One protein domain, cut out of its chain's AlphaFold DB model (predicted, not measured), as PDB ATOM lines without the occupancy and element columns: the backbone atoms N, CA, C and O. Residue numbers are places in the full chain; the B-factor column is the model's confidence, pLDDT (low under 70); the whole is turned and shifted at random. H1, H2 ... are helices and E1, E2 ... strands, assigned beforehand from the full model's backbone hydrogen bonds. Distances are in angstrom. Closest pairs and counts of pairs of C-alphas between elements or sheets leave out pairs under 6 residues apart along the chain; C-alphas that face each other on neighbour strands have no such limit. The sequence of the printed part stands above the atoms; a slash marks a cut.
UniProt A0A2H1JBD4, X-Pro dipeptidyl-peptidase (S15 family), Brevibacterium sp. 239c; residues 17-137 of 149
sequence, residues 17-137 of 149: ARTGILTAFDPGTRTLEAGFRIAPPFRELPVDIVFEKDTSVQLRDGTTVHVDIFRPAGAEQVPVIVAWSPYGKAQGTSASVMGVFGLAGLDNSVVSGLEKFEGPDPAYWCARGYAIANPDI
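Overview. This is residues 17 to 137 of the 149 residues of the protein "X-Pro dipeptidyl-peptidase (S15 family)" of Brevibacterium sp. 239c (UniProt A0A2H1JBD4). With little regular structure, the domain is one twisted five-stranded sheet, short H2 over one face, and long loops reaching to H1, away from the sheet. The 121 printed residues hold E1 E2 E3 E4 H1 H2 E5; the mixed sheet runs E1 E2 E3 E5 E4. The class is mixed, with 46 residues in named elements; it is compact, radius of gyration of the C-alphas 13.9 A, spans 43 by 32 by 22 A.

Arrangement. E1, residues 28 to 32, E2, 49 to 58, and E3, 64 to 72, form a meander, successive antiparallel neighbours, with N 30 and O 51, 2.9 A, and N 52 and O 69, 2.8 A, within hydrogen-bond range. E5, 131 to 135, is antiparallel to E3 (N 70 and O 132, 2.9 A) and parallel to E4, 80 to 82 (N 81 and O 131, 2.8 A). E4, H1, 95 to 103, H2, 122 to 126, and E5 form a strand-helix-strand unit, parallel strands joined through helices, with a right-handed crossover. H2 is on the sheet, height 7.0 A; its closest C-alphas to E3 are Cys 126 and Pro 72, 5.0 A. H1 is not on it. In H1 and H2 every O i to N i+4 pair is within hydrogen-bond range.

Along the chain. E1 begins at C-alpha 28 (-107.172, 66.543, 27.219); E5 ends at C-alpha 135 (-121.860, 64.177, 26.264). E2 spans 24.6 A, E3 25.7 A.

Size, cuts and confidence. The printed part has no cut; the links E1 to E2, E4 to H1 and H1 to H2 are long. No printed residue is under 70 in pLDDT.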
ATOM      1  N   ALA A  17    -124.444  83.481  32.155       95.44
ATOM      2  CA  ALA A  17    -125.057  82.853  33.326       95.44
ATOM      3  C   ALA A  17    -125.020  81.312  33.296       95.44
ATOM      4  O   ALA A  17    -125.112  80.686  34.350       95.44
ATOM      5  N   ARG A  18    -124.894  80.714  32.105       94.19
ATOM      6  CA  ARG A  18    -124.806  79.267  31.868       94.19
ATOM      7  C   ARG A  18    -123.376  78.787  31.607       94.19
ATOM      8  O   ARG A  18    -123.175  77.606  31.330       94.19
ATOM      9  N   THR A  19    -122.392  79.671  31.715       95.38
ATOM     10  CA  THR A  19    -120.975  79.351  31.557       95.38
ATOM     11  C   THR A  19    -120.361  79.101  32.933       95.38
ATOM     12  O   THR A  19    -120.445  79.932  33.835       95.38
ATOM     13  N   GLY A  20    -119.776  77.920  33.111       95.75
ATOM     14  CA  GLY A  20    -118.980  77.529  34.271       95.75
ATOM     15  C   GLY A  20    -117.475  77.570  33.989       95.75
ATOM     16  O   GLY A  20    -117.030  77.816  32.868       95.75
ATOM     17  N   ILE A  21    -116.674  77.269  35.013       97.50
ATOM     18  CA  ILE A  21    -115.203  77.298  34.981       97.50
ATOM     19  C   ILE A  21    -114.650  76.361  33.899       97.50
ATOM     20  O   ILE A  21    -113.660  76.679  33.247       97.50
ATOM     21  N   LEU A  22    -115.300  75.211  33.690       97.00
ATOM     22  CA  LEU A  22    -114.856  74.186  32.745       97.00
ATOM     23  C   LEU A  22    -115.575  74.237  31.390       97.00
ATOM     24  O   LEU A  22    -115.348  73.343  30.583       97.00
ATOM     25  N   THR A  23    -116.412  75.247  31.120       96.12
ATOM     26  CA  THR A  23    -117.218  75.302  29.885       96.12
ATOM     27  C   THR A  23    -116.398  75.490  28.615       96.12
ATOM     28  O   THR A  23    -116.772  74.933  27.595       96.12
ATOM     29  N   ALA A  24    -115.299  76.249  28.651       96.12
ATOM     30  CA  ALA A  24    -114.482  76.465  27.457       96.12
ATOM     31  C   ALA A  24    -113.891  75.147  26.934       96.12
ATOM     32  O   ALA A  24    -113.398  74.349  27.737       96.12
ATOM     33  N   PHE A  25    -113.886  74.967  25.614       97.00
ATOM     34  CA  PHE A  25    -113.251  73.832  24.953       97.00
ATOM     35  C   PHE A  25    -111.758  73.748  25.299       97.00
ATOM     36  O   PHE A  25    -110.999  74.692  25.070       97.00
ATOM     37  N   ASP A  26    -111.343  72.629  25.883       97.88
ATOM     38  CA  ASP A  26    -109.984  72.374  26.365       97.88
ATOM     39  C   ASP A  26    -109.734  70.852  26.421       97.88
ATOM     40  O   ASP A  26    -109.717  70.252  27.508       97.88
ATOM     41  N   PRO A  27    -109.586  70.202  25.252       98.38
ATOM     42  CA  PRO A  27    -109.451  68.760  25.166       98.38
ATOM     43  C   PRO A  27    -108.180  68.270  25.836       98.38
ATOM     44  O   PRO A  27    -107.088  68.801  25.631       98.38
ATOM     45  N   GLY A  28    -108.317  67.196  26.605       98.44
ATOM     46  CA  GLY A  28    -107.172  66.543  27.219       98.44
ATOM     47  C   GLY A  28    -107.502  65.816  28.508       98.44
ATOM     48  O   GLY A  28    -108.465  66.132  29.215       98.44
ATOM     49  N   THR A  29    -106.639  64.862  28.832       98.50
ATOM     50  CA  THR A  29    -106.728  64.040  30.034       98.50
ATOM     51  C   THR A  29    -105.926  64.658  31.170       98.50
ATOM     52  O   THR A  29    -104.777  65.054  30.987       98.50
ATOM     53  N   ARG A  30    -106.519  64.707  32.362       97.81
ATOM     54  CA  ARG A  30    -105.868  65.163  33.593       97.81
ATOM     55  C   ARG A  30    -106.327  64.322  34.775       97.81
ATOM     56  O   ARG A  30    -107.472  63.881  34.803       97.81
ATOM     57  N   THR A  31    -105.453  64.120  35.751       98.44
ATOM     58  CA  THR A  31    -105.856  63.558  37.043       98.44
ATOM     59  C   THR A  31    -106.211  64.706  37.975       98.44
ATOM     60  O   THR A  31    -105.440  65.649  38.141       98.44
ATOM     61  N   LEU A  32    -107.409  64.644  38.545       98.56
ATOM     62  CA  LEU A  32    -107.851  65.488  39.639       98.56
ATOM     63  C   LEU A  32    -107.616  64.697  40.926       98.56
ATOM     64  O   LEU A  32    -108.344  63.746  41.206       98.56
ATOM     65  N   GLU A  33    -106.568  65.052  41.659       98.56
ATOM     66  CA  GLU A  33    -106.181  64.371  42.899       98.56
ATOM     67  C   GLU A  33    -107.257  64.532  43.987       98.56
ATOM     68  O   GLU A  33    -107.983  65.533  44.028       98.56
ATOM     69  N   ALA A  34    -107.342  63.575  44.908       98.62
ATOM     70  CA  ALA A  34    -108.165  63.693  46.103       98.62
ATOM     71  C   ALA A  34    -107.834  64.993  46.863       98.62
ATOM     72  O   ALA A  34    -106.676  65.390  47.002       98.62
ATOM     73  N   GLY A  35    -108.866  65.685  47.346       98.56
ATOM     74  CA  GLY A  35    -108.756  67.029  47.917       98.56
ATOM     75  C   GLY A  35    -108.811  68.163  46.886       98.56
ATOM     76  O   GLY A  35    -108.923  69.325  47.277       98.56
ATOM     77  N   PHE A  36    -108.795  67.876  45.577       98.69
ATOM     78  CA  PHE A  36    -109.061  68.892  44.557       98.69
ATOM     79  C   PHE A  36    -110.441  69.526  44.773       98.69
ATOM     80  O   PHE A  36    -111.435  68.828  44.982       98.69
ATOM     81  N   ARG A  37    -110.515  70.856  44.666       98.50
ATOM     82  CA  ARG A  37    -111.757  71.636  44.721       98.50
ATOM     83  C   ARG A  37    -111.791  72.608  43.549       98.50
ATOM     84  O   ARG A  37    -110.885  73.426  43.418       98.50
ATOM     85  N   ILE A  38    -112.856  72.563  42.745       98.25
ATOM     86  CA  ILE A  38    -112.966  73.420  41.552       98.25
ATOM     87  C   ILE A  38    -113.095  74.910  41.908       98.25
ATOM     88  O   ILE A  38    -112.516  75.759  41.238       98.25
ATOM     89  N   ALA A  39    -113.835  75.228  42.976       98.00
ATOM     90  CA  ALA A  39    -113.970  76.571  43.532       98.00
ATOM     91  C   ALA A  39    -114.481  76.513  44.987       98.00
ATOM     92  O   ALA A  39    -115.095  75.515  45.372       98.00
ATOM     93  N   PRO A  40    -114.275  77.567  45.806       97.81
ATOM     94  CA  PRO A  40    -114.595  77.554  47.237       97.81
ATOM     95  C   PRO A  40    -116.002  77.070  47.639       97.81
ATOM     96  O   PRO A  40    -116.074  76.395  48.665       97.81
ATOM     97  N   PRO A  41    -117.090  77.356  46.887       97.44
ATOM     98  CA  PRO A  41    -118.441  76.911  47.251       97.44
ATOM     99  C   PRO A  41    -118.697  75.402  47.127       97.44
ATOM    100  O   PRO A  41    -119.721  74.938  47.615       97.44
ATOM    101  N   PHE A  42    -117.827  74.651  46.450       98.56
ATOM    102  CA  PHE A  42    -118.075  73.256  46.082       98.56
ATOM    103  C   PHE A  42    -117.295  72.268  46.954       98.56
ATOM    104  O   PHE A  42    -116.317  72.612  47.625       98.56
ATOM    105  N   ARG A  43    -117.723  71.007  46.927       98.31
ATOM    106  CA  ARG A  43    -117.084  69.895  47.635       98.31
ATOM    107  C   ARG A  43    -115.733  69.513  47.020       98.31
ATOM    108  O   ARG A  43    -115.539  69.565  45.810       98.31
ATOM    109  N   GLU A  44    -114.814  69.078  47.882       98.69
ATOM    110  CA  GLU A  44    -113.550  68.441  47.489       98.69
ATOM    111  C   GLU A  44    -113.756  67.013  46.979       98.69
ATOM    112  O   GLU A  44    -114.613  66.279  47.478       98.69
ATOM    113  N   LEU A  45    -112.922  66.587  46.033       98.81
ATOM    114  CA  LEU A  45    -112.934  65.210  45.557       98.81
ATOM    115  C   LEU A  45    -112.464  64.245  46.658       98.81
ATOM    116  O   LEU A  45    -111.400  64.457  47.237       98.81
ATOM    117  N   PRO A  46    -113.209  63.167  46.948       98.50
ATOM    118  CA  PRO A  46    -112.827  62.199  47.978       98.50
ATOM    119  C   PRO A  46    -111.814  61.149  47.493       98.50
ATOM    120  O   PRO A  46    -111.280  60.404  48.309       98.50
ATOM    121  N   VAL A  47    -111.600  61.046  46.180       98.62
ATOM    122  CA  VAL A  47    -110.700  60.091  45.520       98.62
ATOM    123  C   VAL A  47    -110.063  60.762  44.308       98.62
ATOM    124  O   VAL A  47    -110.616  61.734  43.791       98.62
ATOM    125  N   ASP A  48    -108.956  60.209  43.826       98.75
ATOM    126  CA  ASP A  48    -108.350  60.632  42.567       98.75
ATOM    127  C   ASP A  48    -109.274  60.269  41.394       98.75
ATOM    128  O   ASP A  48    -109.764  59.137  41.278       98.75
ATOM    129  N   ILE A  49    -109.508  61.229  40.501       98.81
ATOM    130  CA  ILE A  49    -110.376  61.077  39.330       98.81
ATOM    131  C   ILE A  49    -109.574  61.388  38.072       98.81
ATOM    132  O   ILE A  49    -109.031  62.479  37.922       98.81
ATOM    133  N   VAL A  50    -109.545  60.456  37.123       98.62
ATOM    134  CA  VAL A  50    -109.111  60.753  35.757       98.62
ATOM    135  C   VAL A  50    -110.257  61.469  35.053       98.62
ATOM    136  O   VAL A  50    -111.358  60.929  34.939       98.62
ATOM    137  N   PHE A  51    -109.986  62.686  34.596       98.69
ATOM    138  CA  PHE A  51    -110.892  63.512  33.819       98.69
ATOM    139  C   PHE A  51    -110.384  63.617  32.379       98.69
ATOM    140  O   PHE A  51    -109.349  64.227  32.108       98.69
ATOM    141  N   GLU A  52    -111.117  63.006  31.454       98.56
ATOM    142  CA  GLU A  52    -110.894  63.090  30.012       98.56
ATOM    143  C   GLU A  52    -111.887  64.111  29.462       98.56
ATOM    144  O   GLU A  52    -113.079  63.829  29.338       98.56
ATOM    145  N   LYS A  53    -111.401  65.331  29.228       98.69
ATOM    146  CA  LYS A  53    -112.232  66.452  28.795       98.69
ATOM    147  C   LYS A  53    -112.301  66.516  27.272       98.69
ATOM    148  O   LYS A  53    -111.279  66.327  26.609       98.69
ATOM    149  N   ASP A  54    -113.486  66.833  26.756       98.56
ATOM    150  CA  ASP A  54    -113.776  67.051  25.332       98.56
ATOM    151  C   ASP A  54    -113.374  65.882  24.414       98.56
ATOM    152  O   ASP A  54    -112.999  66.079  23.254       98.56
ATOM    153  N   THR A  55    -113.475  64.643  24.904       98.56
ATOM    154  CA  THR A  55    -113.171  63.450  24.110       98.56
ATOM    155  C   THR A  55    -114.085  63.389  22.889       98.56
ATOM    156  O   THR A  55    -115.307  63.277  23.016       98.56
ATOM    157  N   SER A  56    -113.488  63.449  21.697       98.38
ATOM    158  CA  SER A  56    -114.208  63.376  20.427       98.38
ATOM    159  C   SER A  56    -114.783  61.980  20.191       98.38
ATOM    160  O   SER A  56    -114.063  60.981  20.203       98.38
ATOM    161  N   VAL A  57    -116.077  61.921  19.896       98.25
ATOM    162  CA  VAL A  57    -116.795  60.707  19.506       98.25
ATOM    163  C   VAL A  57    -117.477  60.954  18.166       98.25
ATOM    164  O   VAL A  57    -118.343  61.817  18.047       98.25
ATOM    165  N   GLN A  58    -117.103  60.182  17.145       98.31
ATOM    166  CA  GLN A  58    -117.740  60.265  15.834       98.31
ATOM    167  C   GLN A  58    -119.014  59.412  15.798       98.31
ATOM    168  O   GLN A  58    -118.999  58.213  16.086       98.31
ATOM    169  N   LEU A  59    -120.128  60.039  15.431       97.31
ATOM    170  CA  LEU A  59    -121.414  59.384  15.218       97.31
ATOM    171  C   LEU A  59    -121.462  58.698  13.844       97.31
ATOM    172  O   LEU A  59    -120.643  58.942  12.962       97.31
ATOM    173  N   ARG A  60    -122.468  57.839  13.634       98.00
ATOM    174  CA  ARG A  60    -122.623  57.028  12.404       98.00
ATOM    175  C   ARG A  60    -122.719  57.842  11.108       98.00
ATOM    176  O   ARG A  60    -122.455  57.296  10.045       98.00
ATOM    177  N   ASP A  61    -123.136  59.101  11.191       96.50
ATOM    178  CA  ASP A  61    -123.253  60.021  10.055       96.50
ATOM    179  C   ASP A  61    -122.038  60.950   9.895       96.50
ATOM    180  O   ASP A  61    -122.074  61.880   9.096       96.50
ATOM    181  N   GLY A  62    -120.961  60.699  10.642       97.81
ATOM    182  CA  GLY A  62    -119.714  61.454  10.570       97.81
ATOM    183  C   GLY A  62    -119.666  62.698  11.459       97.81
ATOM    184  O   GLY A  62    -118.596  63.286  11.583       97.81
ATOM    185  N   THR A  63    -120.769  63.086  12.104       97.62
ATOM    186  CA  THR A  63    -120.787  64.203  13.065       97.62
ATOM    187  C   THR A  63    -119.943  63.888  14.293       97.62
ATOM    188  O   THR A  63    -120.082  62.805  14.865       97.62
ATOM    189  N   THR A  64    -119.117  64.838  14.726       98.50
ATOM    190  CA  THR A  64    -118.332  64.711  15.956       98.50
ATOM    191  C   THR A  64    -119.084  65.333  17.124       98.50
ATOM    192  O   THR A  64    -119.542  66.469  17.046       98.50
ATOM    193  N   VAL A  65    -119.211  64.588  18.217       98.25
ATOM    194  CA  VAL A  65    -119.675  65.114  19.505       98.25
ATOM    195  C   VAL A  65    -118.554  65.040  20.532       98.25
ATOM    196  O   VAL A  65    -117.675  64.182  20.423       98.25
ATOM    197  N   HIS A  66    -118.588  65.913  21.533       98.44
ATOM    198  CA  HIS A  66    -117.566  65.985  22.576       98.44
ATOM    199  C   HIS A  66    -118.111  65.503  23.918       98.44
ATOM    200  O   HIS A  66    -119.213  65.860  24.336       98.44
ATOM    201  N   VAL A  67    -117.334  64.665  24.601       98.50
ATOM    202  CA  VAL A  67    -117.758  63.985  25.826       98.50
ATOM    203  C   VAL A  67    -116.745  64.214  26.933       98.50
ATOM    204  O   VAL A  67    -115.558  63.960  26.756       98.50
ATOM    205  N   ASP A  68    -117.235  64.634  28.094       98.69
ATOM    206  CA  ASP A  68    -116.449  64.665  29.325       98.69
ATOM    207  C   ASP A  68    -116.602  63.335  30.055       98.69
ATOM    208  O   ASP A  68    -117.724  62.897  30.321       98.69
ATOM    209  N   ILE A  69    -115.487  62.684  30.382       98.56
ATOM    210  CA  ILE A  69    -115.475  61.403  31.089       98.56
ATOM    211  C   ILE A  69    -114.739  61.570  32.412       98.56
ATOM    212  O   ILE A  69    -113.577  61.968  32.443       98.56
ATOM    213  N   PHE A  70    -115.406  61.216  33.504       98.62
ATOM    214  CA  PHE A  70    -114.822  61.154  34.839       98.62
ATOM    215  C   PHE A  70    -114.785  59.700  35.283       98.62
ATOM    216  O   PHE A  70    -115.816  59.028  35.258       98.62
ATOM    217  N   ARG A  71    -113.627  59.198  35.704       98.44
ATOM    218  CA  ARG A  71    -113.502  57.832  36.230       98.44
ATOM    219  C   ARG A  71    -112.510  57.760  37.389       98.44
ATOM    220  O   ARG A  71    -111.569  58.550  37.414       98.44
ATOM    221  N   PRO A  72    -112.658  56.802  38.317       98.31
ATOM    222  CA  PRO A  72    -111.690  56.609  39.393       98.31
ATOM    223  C   PRO A  72    -110.295  56.309  38.827       98.31
ATOM    224  O   PRO A  72    -110.165  55.514  37.888       98.31
ATOM    225  N   ALA A  73    -109.250  56.917  39.391       97.69
ATOM    226  CA  ALA A  73    -107.880  56.572  39.028       97.69
ATOM    227  C   ALA A  73    -107.531  55.134  39.463       97.69
ATOM    228  O   ALA A  73    -108.069  54.608  40.436       97.69
ATOM    229  N   GLY A  74    -106.641  54.473  38.718       92.38
ATOM    230  CA  GLY A  74    -106.169  53.116  39.029       92.38
ATOM    231  C   GLY A  74    -107.120  51.963  38.670       92.38
ATOM    232  O   GLY A  74    -106.720  50.808  38.790       92.38
ATOM    233  N   ALA A  75    -108.339  52.237  38.194       85.81
ATOM    234  CA  ALA A  75    -109.266  51.211  37.711       85.81
ATOM    235  C   ALA A  75    -109.219  51.079  36.175       85.81
ATOM    236  O   ALA A  75    -109.316  52.080  35.463       85.81
ATOM    237  N   GLU A  76    -109.105  49.846  35.665       84.19
ATOM    238  CA  GLU A  76    -109.108  49.572  34.216       84.19
ATOM    239  C   GLU A  76    -110.521  49.453  33.630       84.19
ATOM    240  O   GLU A  76    -110.780  49.943  32.533       84.19
ATOM    241  N   GLN A  77    -111.452  48.819  34.351       94.88
ATOM    242  CA  GLN A  77    -112.835  48.618  33.909       94.88
ATOM    243  C   GLN A  77    -113.810  48.955  35.033       94.88
ATOM    244  O   GLN A  77    -113.727  48.403  36.129       94.88
ATOM    245  N   VAL A  78    -114.753  49.848  34.740       97.69
ATOM    246  CA  VAL A  78    -115.792  50.300  35.671       97.69
ATOM    247  C   VAL A  78    -117.129  50.453  34.941       97.69
ATOM    248  O   VAL A  78    -117.138  50.751  33.742       97.69
ATOM    249  N   PRO A  79    -118.273  50.265  35.621       98.50
ATOM    250  CA  PRO A  79    -119.568  50.637  35.064       98.50
ATOM    251  C   PRO A  79    -119.622  52.145  34.779       98.50
ATOM    252  O   PRO A  79    -119.140  52.952  35.575       98.50
ATOM    253  N   VAL A  80    -120.237  52.524  33.657       98.44
ATOM    254  CA  VAL A  80    -120.352  53.924  33.220       98.44
ATOM    255  C   VAL A  80    -121.803  54.385  33.317       98.44
ATOM    256  O   VAL A  80    -122.705  53.723  32.800       98.44
ATOM    257  N   ILE A  81    -122.027  55.542  33.938       98.62
ATOM    258  CA  ILE A  81    -123.298  56.268  33.902       98.62
ATOM    259  C   ILE A  81    -123.210  57.326  32.802       98.62
ATOM    260  O   ILE A  81    -122.315  58.165  32.822       98.62
ATOM    261  N   VAL A  82    -124.146  57.310  31.852       98.06
ATOM    262  CA  VAL A  82    -124.193  58.295  30.760       98.06
ATOM    263  C   VAL A  82    -125.295  59.315  31.032       98.06
ATOM    264  O   VAL A  82    -126.464  58.942  31.123       98.06
ATOM    265  N   ALA A  83    -124.944  60.600  31.131       96.19
ATOM    266  CA  ALA A  83    -125.892  61.687  31.384       96.19
ATOM    267  C   ALA A  83    -126.204  62.478  30.103       96.19
ATOM    268  O   ALA A  83    -125.567  63.481  29.758       96.19
ATOM    269  N   TRP A  84    -127.214  62.014  29.373       94.06
ATOM    270  CA  TRP A  84    -127.615  62.580  28.087       94.06
ATOM    271  C   TRP A  84    -128.641  63.706  28.258       94.06
ATOM    272  O   TRP A  84    -129.749  63.473  28.729       94.06
ATOM    273  N   SER A  85    -128.293  64.931  27.860       92.38
ATOM    274  CA  SER A  85    -129.206  66.086  27.911       92.38
ATOM    275  C   SER A  85    -128.684  67.237  27.037       92.38
ATOM    276  O   SER A  85    -127.481  67.251  26.748       92.38
ATOM    277  N   PRO A  86    -129.535  68.210  26.651       91.81
ATOM    278  CA  PRO A  86    -129.159  69.324  25.778       91.81
ATOM    279  C   PRO A  86    -128.496  70.491  26.528       91.81
ATOM    280  O   PRO A  86    -128.279  71.557  25.957       91.81
ATOM    281  N   TYR A  87    -128.227  70.349  27.829       91.88
ATOM    282  CA  TYR A  87    -127.865  71.493  28.663       91.88
ATOM    283  C   TYR A  87    -126.390  71.881  28.621       91.88
ATOM    284  O   TYR A  87    -126.065  72.928  29.157       91.88
ATOM    285  N   GLY A  88    -125.516  71.115  27.978       93.56
ATOM    286  CA  GLY A  88    -124.073  71.321  28.084       93.56
ATOM    287  C   GLY A  88    -123.461  70.472  29.204       93.56
ATOM    288  O   GLY A  88    -124.085  70.273  30.247       93.56
ATOM    289  N   LYS A  89    -122.246  69.960  29.008       95.69
ATOM    290  CA  LYS A  89    -121.572  68.998  29.896       95.69
ATOM    291  C   LYS A  89    -120.819  69.614  31.078       95.69
ATOM    292  O   LYS A  89    -120.510  68.896  32.020       95.69
ATOM    293  N   ALA A  90    -120.592  70.930  31.063       95.69
ATOM    294  CA  ALA A  90    -119.707  71.620  32.010       95.69
ATOM    295  C   ALA A  90    -120.354  72.853  32.682       95.69
ATOM    296  O   ALA A  90    -119.722  73.905  32.809       95.69
ATOM    297  N   GLN A  91    -121.627  72.738  33.089       95.44
ATOM    298  CA  GLN A  91    -122.390  73.830  33.722       95.44
ATOM    299  C   GLN A  91    -122.430  73.797  35.257       95.44
ATOM    300  O   GLN A  91    -122.984  74.737  35.825       95.44
ATOM    301  N   GLY A  92    -121.871  72.788  35.940       96.31
ATOM    302  CA  GLY A  92    -121.990  72.631  37.402       96.31
ATOM    303  C   GLY A  92    -121.650  73.894  38.202       96.31
ATOM    304  O   GLY A  92    -122.390  74.293  39.095       96.31
ATOM    305  N   THR A  93    -120.608  74.629  37.793       97.75
ATOM    306  CA  THR A  93    -120.207  75.882  38.460       97.75
ATOM    307  C   THR A  93    -120.849  77.159  37.901       97.75
ATOM    308  O   THR A  93    -120.385  78.256  38.210       97.75
ATOM    309  N   SER A  94    -121.822  77.054  36.998       97.56
ATOM    310  CA  SER A  94    -122.466  78.222  36.384       97.56
ATOM    311  C   SER A  94    -123.424  78.907  37.359       97.56
ATOM    312  O   SER A  94    -124.055  78.261  38.202       97.56
ATOM    313  N   ALA A  95    -123.601  80.222  37.204       97.38
ATOM    314  CA  ALA A  95    -124.510  80.994  38.046       97.38
ATOM    315  C   ALA A  95    -125.958  80.476  37.977       97.38
ATOM    316  O   ALA A  95    -126.661  80.480  38.987       97.38
ATOM    317  N   SER A  96    -126.400  79.984  36.813       96.44
ATOM    318  CA  SER A  96    -127.734  79.402  36.658       96.44
ATOM    319  C   SER A  96    -127.926  78.142  37.498       96.44
ATOM    320  O   SER A  96    -128.961  78.009  38.147       96.44
ATOM    321  N   VAL A  97    -126.940  77.238  37.531       96.44
ATOM    322  CA  VAL A  97    -127.046  75.979  38.290       96.44
ATOM    323  C   VAL A  97    -126.983  76.255  39.790       96.44
ATOM    324  O   VAL A  97    -127.852  75.803  40.537       96.44
ATOM    325  N   MET A  98    -126.036  77.092  40.218       97.31
ATOM    326  CA  MET A  98    -125.939  77.530  41.614       97.31
ATOM    327  C   MET A  98    -127.219  78.243  42.081       97.31
ATOM    328  O   MET A  98    -127.656  78.066  43.218       97.31
ATOM    329  N   GLY A  99    -127.844  79.028  41.196       96.94
ATOM    330  CA  GLY A  99    -129.122  79.685  41.454       96.94
ATOM    331  C   GLY A  99    -130.267  78.697  41.681       96.94
ATOM    332  O   GLY A  99    -131.051  78.888  42.608       96.94
ATOM    333  N   VAL A 100    -130.344  77.613  40.897       95.94
ATOM    334  CA  VAL A 100    -131.343  76.542  41.088       95.94
ATOM    335  C   VAL A 100    -131.180  75.871  42.453       95.94
ATOM    336  O   VAL A 100    -132.172  75.671  43.154       95.94
ATOM    337  N   PHE A 101    -129.945  75.580  42.872       95.44
ATOM    338  CA  PHE A 101    -129.674  75.011  44.199       95.44
ATOM    339  C   PHE A 101    -130.112  75.969  45.309       95.44
ATOM    340  O   PHE A 101    -130.835  75.564  46.220       95.44
ATOM    341  N   GLY A 102    -129.779  77.258  45.179       96.00
ATOM    342  CA  GLY A 102    -130.220  78.292  46.114       96.00
ATOM    343  C   GLY A 102    -131.746  78.396  46.225       96.00
ATOM    344  O   GLY A 102    -132.272  78.473  47.334       96.00
ATOM    345  N   LEU A 103    -132.472  78.327  45.103       96.94
ATOM    346  CA  LEU A 103    -133.942  78.318  45.087       96.94
ATOM    347  C   LEU A 103    -134.536  77.085  45.783       96.94
ATOM    348  O   LEU A 103    -135.597  77.183  46.398       96.94
ATOM    349  N   ALA A 104    -133.854  75.943  45.710       95.69
ATOM    350  CA  ALA A 104    -134.239  74.714  46.399       95.69
ATOM    351  C   ALA A 104    -133.786  74.665  47.874       95.69
ATOM    352  O   ALA A 104    -134.074  73.690  48.566       95.69
ATOM    353  N   GLY A 105    -133.075  75.688  48.367       96.62
ATOM    354  CA  GLY A 105    -132.510  75.705  49.718       96.62
ATOM    355  C   GLY A 105    -131.330  74.745  49.910       96.62
ATOM    356  O   GLY A 105    -131.062  74.326  51.036       96.62
ATOM    357  N   LEU A 106    -130.646  74.375  48.826       96.50
ATOM    358  CA  LEU A 106    -129.471  73.508  48.834       96.50
ATOM    359  C   LEU A 106    -128.188  74.341  48.762       96.50
ATOM    360  O   LEU A 106    -128.071  75.271  47.966       96.50
ATOM    361  N   ASP A 107    -127.205  73.973  49.579       97.00
ATOM    362  CA  ASP A 107    -125.861  74.540  49.511       97.00
ATOM    363  C   ASP A 107    -125.068  73.892  48.363       97.00
ATOM    364  O   ASP A 107    -125.177  72.688  48.135       97.00
ATOM    365  N   ASN A 108    -124.242  74.660  47.647       97.62
ATOM    366  CA  ASN A 108    -123.427  74.124  46.548       97.62
ATOM    367  C   ASN A 108    -122.373  73.106  47.025       97.62
ATOM    368  O   ASN A 108    -121.940  72.264  46.246       97.62
ATOM    369  N   SER A 109    -122.013  73.107  48.312       97.19
ATOM    370  CA  SER A 109    -121.080  72.147  48.916       97.19
ATOM    371  C   SER A 109    -121.617  70.714  48.986       97.19
ATOM    372  O   SER A 109    -120.892  69.799  49.388       97.19
ATOM    373  N   VAL A 110    -122.872  70.475  48.595       97.00
ATOM    374  CA  VAL A 110    -123.393  69.110  48.440       97.00
ATOM    375  C   VAL A 110    -122.864  68.423  47.176       97.00
ATOM    376  O   VAL A 110    -122.851  67.190  47.150       97.00
ATOM    377  N   VAL A 111    -122.374  69.195  46.194       97.94
ATOM    378  CA  VAL A 111    -121.812  68.718  44.920       97.94
ATOM    379  C   VAL A 111    -120.392  69.234  44.670       97.94
ATOM    380  O   VAL A 111    -119.938  70.187  45.308       97.94
ATOM    381  N   SER A 112    -119.656  68.595  43.758       98.31
ATOM    382  CA  SER A 112    -118.269  68.964  43.443       98.31
ATOM    383  C   SER A 112    -118.121  70.118  42.448       98.31
ATOM    384  O   SER A 112    -117.003  70.592  42.244       98.31
ATOM    385  N   GLY A 113    -119.201  70.538  41.784       97.94
ATOM    386  CA  GLY A 113    -119.182  71.513  40.693       97.94
ATOM    387  C   GLY A 113    -118.675  70.944  39.359       97.94
ATOM    388  O   GLY A 113    -118.573  71.683  38.380       97.94
ATOM    389  N   LEU A 114    -118.333  69.651  39.307       98.19
ATOM    390  CA  LEU A 114    -117.915  68.955  38.080       98.19
ATOM    391  C   LEU A 114    -119.097  68.286  37.369       98.19
ATOM    392  O   LEU A 114    -118.962  67.802  36.247       98.19
ATOM    393  N   GLU A 115    -120.250  68.225  38.027       96.81
ATOM    394  CA  GLU A 115    -121.471  67.691  37.463       96.81
ATOM    395  C   GLU A 115    -121.966  68.517  36.273       96.81
ATOM    396  O   GLU A 115    -121.902  69.748  36.211       96.81
ATOM    397  N   LYS A 116    -122.542  67.795  35.320       94.88
ATOM    398  CA  LYS A 116    -123.472  68.360  34.353       94.88
ATOM    399  C   LYS A 116    -124.756  68.781  35.079       94.88
ATOM    400  O   LYS A 116    -125.139  68.143  36.057       94.88
ATOM    401  N   PHE A 117    -125.464  69.805  34.590       94.69
ATOM    402  CA  PHE A 117    -126.776  70.156  35.148       94.69
ATOM    403  C   PHE A 117    -127.747  68.963  35.047       94.69
ATOM    404  O   PHE A 117    -127.860  68.359  33.979       94.69
ATOM    405  N   GLU A 118    -128.400  68.622  36.165       93.81
ATOM    406  CA  GLU A 118    -129.225  67.406  36.357       93.81
ATOM    407  C   GLU A 118    -128.470  66.072  36.173       93.81
ATOM    408  O   GLU A 118    -129.073  65.003  36.070       93.81
ATOM    409  N   GLY A 119    -127.139  66.121  36.135       95.69
ATOM    410  CA  GLY A 119    -126.270  64.967  35.971       95.69
ATOM    411  C   GLY A 119    -125.756  64.380  37.293       95.69
ATOM    412  O   GLY A 119    -125.894  64.978  38.361       95.69
ATOM    413  N   PRO A 120    -125.135  63.193  37.230       98.00
ATOM    414  CA  PRO A 120    -124.427  62.597  38.355       98.00
ATOM    415  C   PRO A 120    -123.174  63.412  38.722       98.00
ATOM    416  O   PRO A 120    -122.446  63.872  37.843       98.00
ATOM    417  N   ASP A 121    -122.895  63.533  40.022       98.38
ATOM    418  CA  ASP A 121    -121.684  64.183  40.542       98.38
ATOM    419  C   ASP A 121    -120.474  63.222  40.523       98.38
ATOM    420  O   ASP A 121    -120.519  62.174  41.191       98.38
ATOM    421  N   PRO A 122    -119.376  63.560  39.809       98.50
ATOM    422  CA  PRO A 122    -118.133  62.792  39.819       98.50
ATOM    423  C   PRO A 122    -117.581  62.483  41.210       98.50
ATOM    424  O   PRO A 122    -117.164  61.345  41.436       98.50
ATOM    425  N   ALA A 123    -117.631  63.418  42.163       98.56
ATOM    426  CA  ALA A 123    -117.135  63.173  43.517       98.56
ATOM    427  C   ALA A 123    -117.899  62.039  44.212       98.56
ATOM    428  O   ALA A 123    -117.315  61.256  44.961       98.56
ATOM    429  N   TYR A 124    -119.203  61.911  43.955       98.69
ATOM    430  CA  TYR A 124    -120.028  60.877  44.572       98.69
ATOM    431  C   TYR A 124    -119.867  59.512  43.893       98.69
ATOM    432  O   TYR A 124    -119.726  58.491  44.578       98.69
ATOM    433  N   TRP A 125    -119.923  59.474  42.560       98.69
ATOM    434  CA  TRP A 125    -119.970  58.217  41.808       98.69
ATOM    435  C   TRP A 125    -118.589  57.610  41.560       98.69
ATOM    436  O   TRP A 125    -118.455  56.390  41.680       98.69
ATOM    437  N   CYS A 126    -117.547  58.420  41.340       98.56
ATOM    438  CA  CYS A 126    -116.186  57.885  41.234       98.56
ATOM    439  C   CYS A 126    -115.736  57.268  42.567       98.56
ATOM    440  O   CYS A 126    -115.172  56.177  42.587       98.56
ATOM    441  N   ALA A 127    -116.113  57.861  43.705       98.25
ATOM    442  CA  ALA A 127    -115.877  57.263  45.024       98.25
ATOM    443  C   ALA A 127    -116.550  55.889  45.220       98.25
ATOM    444  O   ALA A 127    -116.212  55.156  46.146       98.25
ATOM    445  N   ARG A 128    -117.519  55.538  44.367       98.38
ATOM    446  CA  ARG A 128    -118.251  54.261  44.381       98.38
ATOM    447  C   ARG A 128    -117.809  53.309  43.274       98.38
ATOM    448  O   ARG A 128    -118.453  52.284  43.074       98.38
ATOM    449  N   GLY A 129    -116.735  53.637  42.560       98.06
ATOM    450  CA  GLY A 129    -116.208  52.796  41.490       98.06
ATOM    451  C   GLY A 129    -116.980  52.901  40.175       98.06
ATOM    452  O   GLY A 129    -116.875  51.994  39.358       98.06
ATOM    453  N   TYR A 130    -117.754  53.970  39.960       98.69
ATOM    454  CA  TYR A 130    -118.436  54.237  38.692       98.69
ATOM    455  C   TYR A 130    -117.709  55.328  37.913       98.69
ATOM    456  O   TYR A 130    -117.223  56.295  38.496       98.69
ATOM    457  N   ALA A 131    -117.698  55.204  36.591       98.62
ATOM    458  CA  ALA A 131    -117.395  56.316  35.706       98.62
ATOM    459  C   ALA A 131    -118.670  57.076  35.325       98.62
ATOM    460  O   ALA A 131    -119.782  56.542  35.368       98.62
ATOM    461  N   ILE A 132    -118.492  58.317  34.899       98.62
ATOM    462  CA  ILE A 132    -119.526  59.181  34.345       98.62
ATOM    463  C   ILE A 132    -119.081  59.619  32.956       98.62
ATOM    464  O   ILE A 132    -117.936  60.025  32.785       98.62
ATOM    465  N   ALA A 133    -119.996  59.586  31.992       98.38
ATOM    466  CA  ALA A 133    -119.826  60.196  30.682       98.38
ATOM    467  C   ALA A 133    -120.909  61.260  30.458       98.38
ATOM    468  O   ALA A 133    -122.108  60.962  30.437       98.38
ATOM    469  N   ASN A 134    -120.472  62.499  30.260       98.12
ATOM    470  CA  ASN A 134    -121.303  63.670  30.025       98.12
ATOM    471  C   ASN A 134    -121.094  64.145  28.581       98.12
ATOM    472  O   ASN A 134    -120.185  64.934  28.319       98.12
ATOM    473  N   PRO A 135    -121.901  63.665  27.622       97.31
ATOM    474  CA  PRO A 135    -121.860  64.177  26.264       97.31
ATOM    475  C   PRO A 135    -122.482  65.573  26.194       97.31
ATOM    476  O   PRO A 135    -123.578  65.812  26.730       97.31
ATOM    477  N   ASP A 136    -121.809  66.451  25.460       96.69
ATOM    478  CA  ASP A 136    -122.491  67.451  24.656       96.69
ATOM    479  C   ASP A 136    -123.046  66.735  23.435       96.69
ATOM    480  O   ASP A 136    -122.345  66.025  22.722       96.69
ATOM    481  N   ILE A 137    -124.358  66.808  23.270       94.12
ATOM    482  CA  ILE A 137    -125.044  66.089  22.200       94.12
ATOM    483  C   ILE A 137    -124.910  66.883  20.893       94.12
ATOM    484  O   ILE A 137    -124.461  68.024  20.893       94.12
TER     485      ILE A 137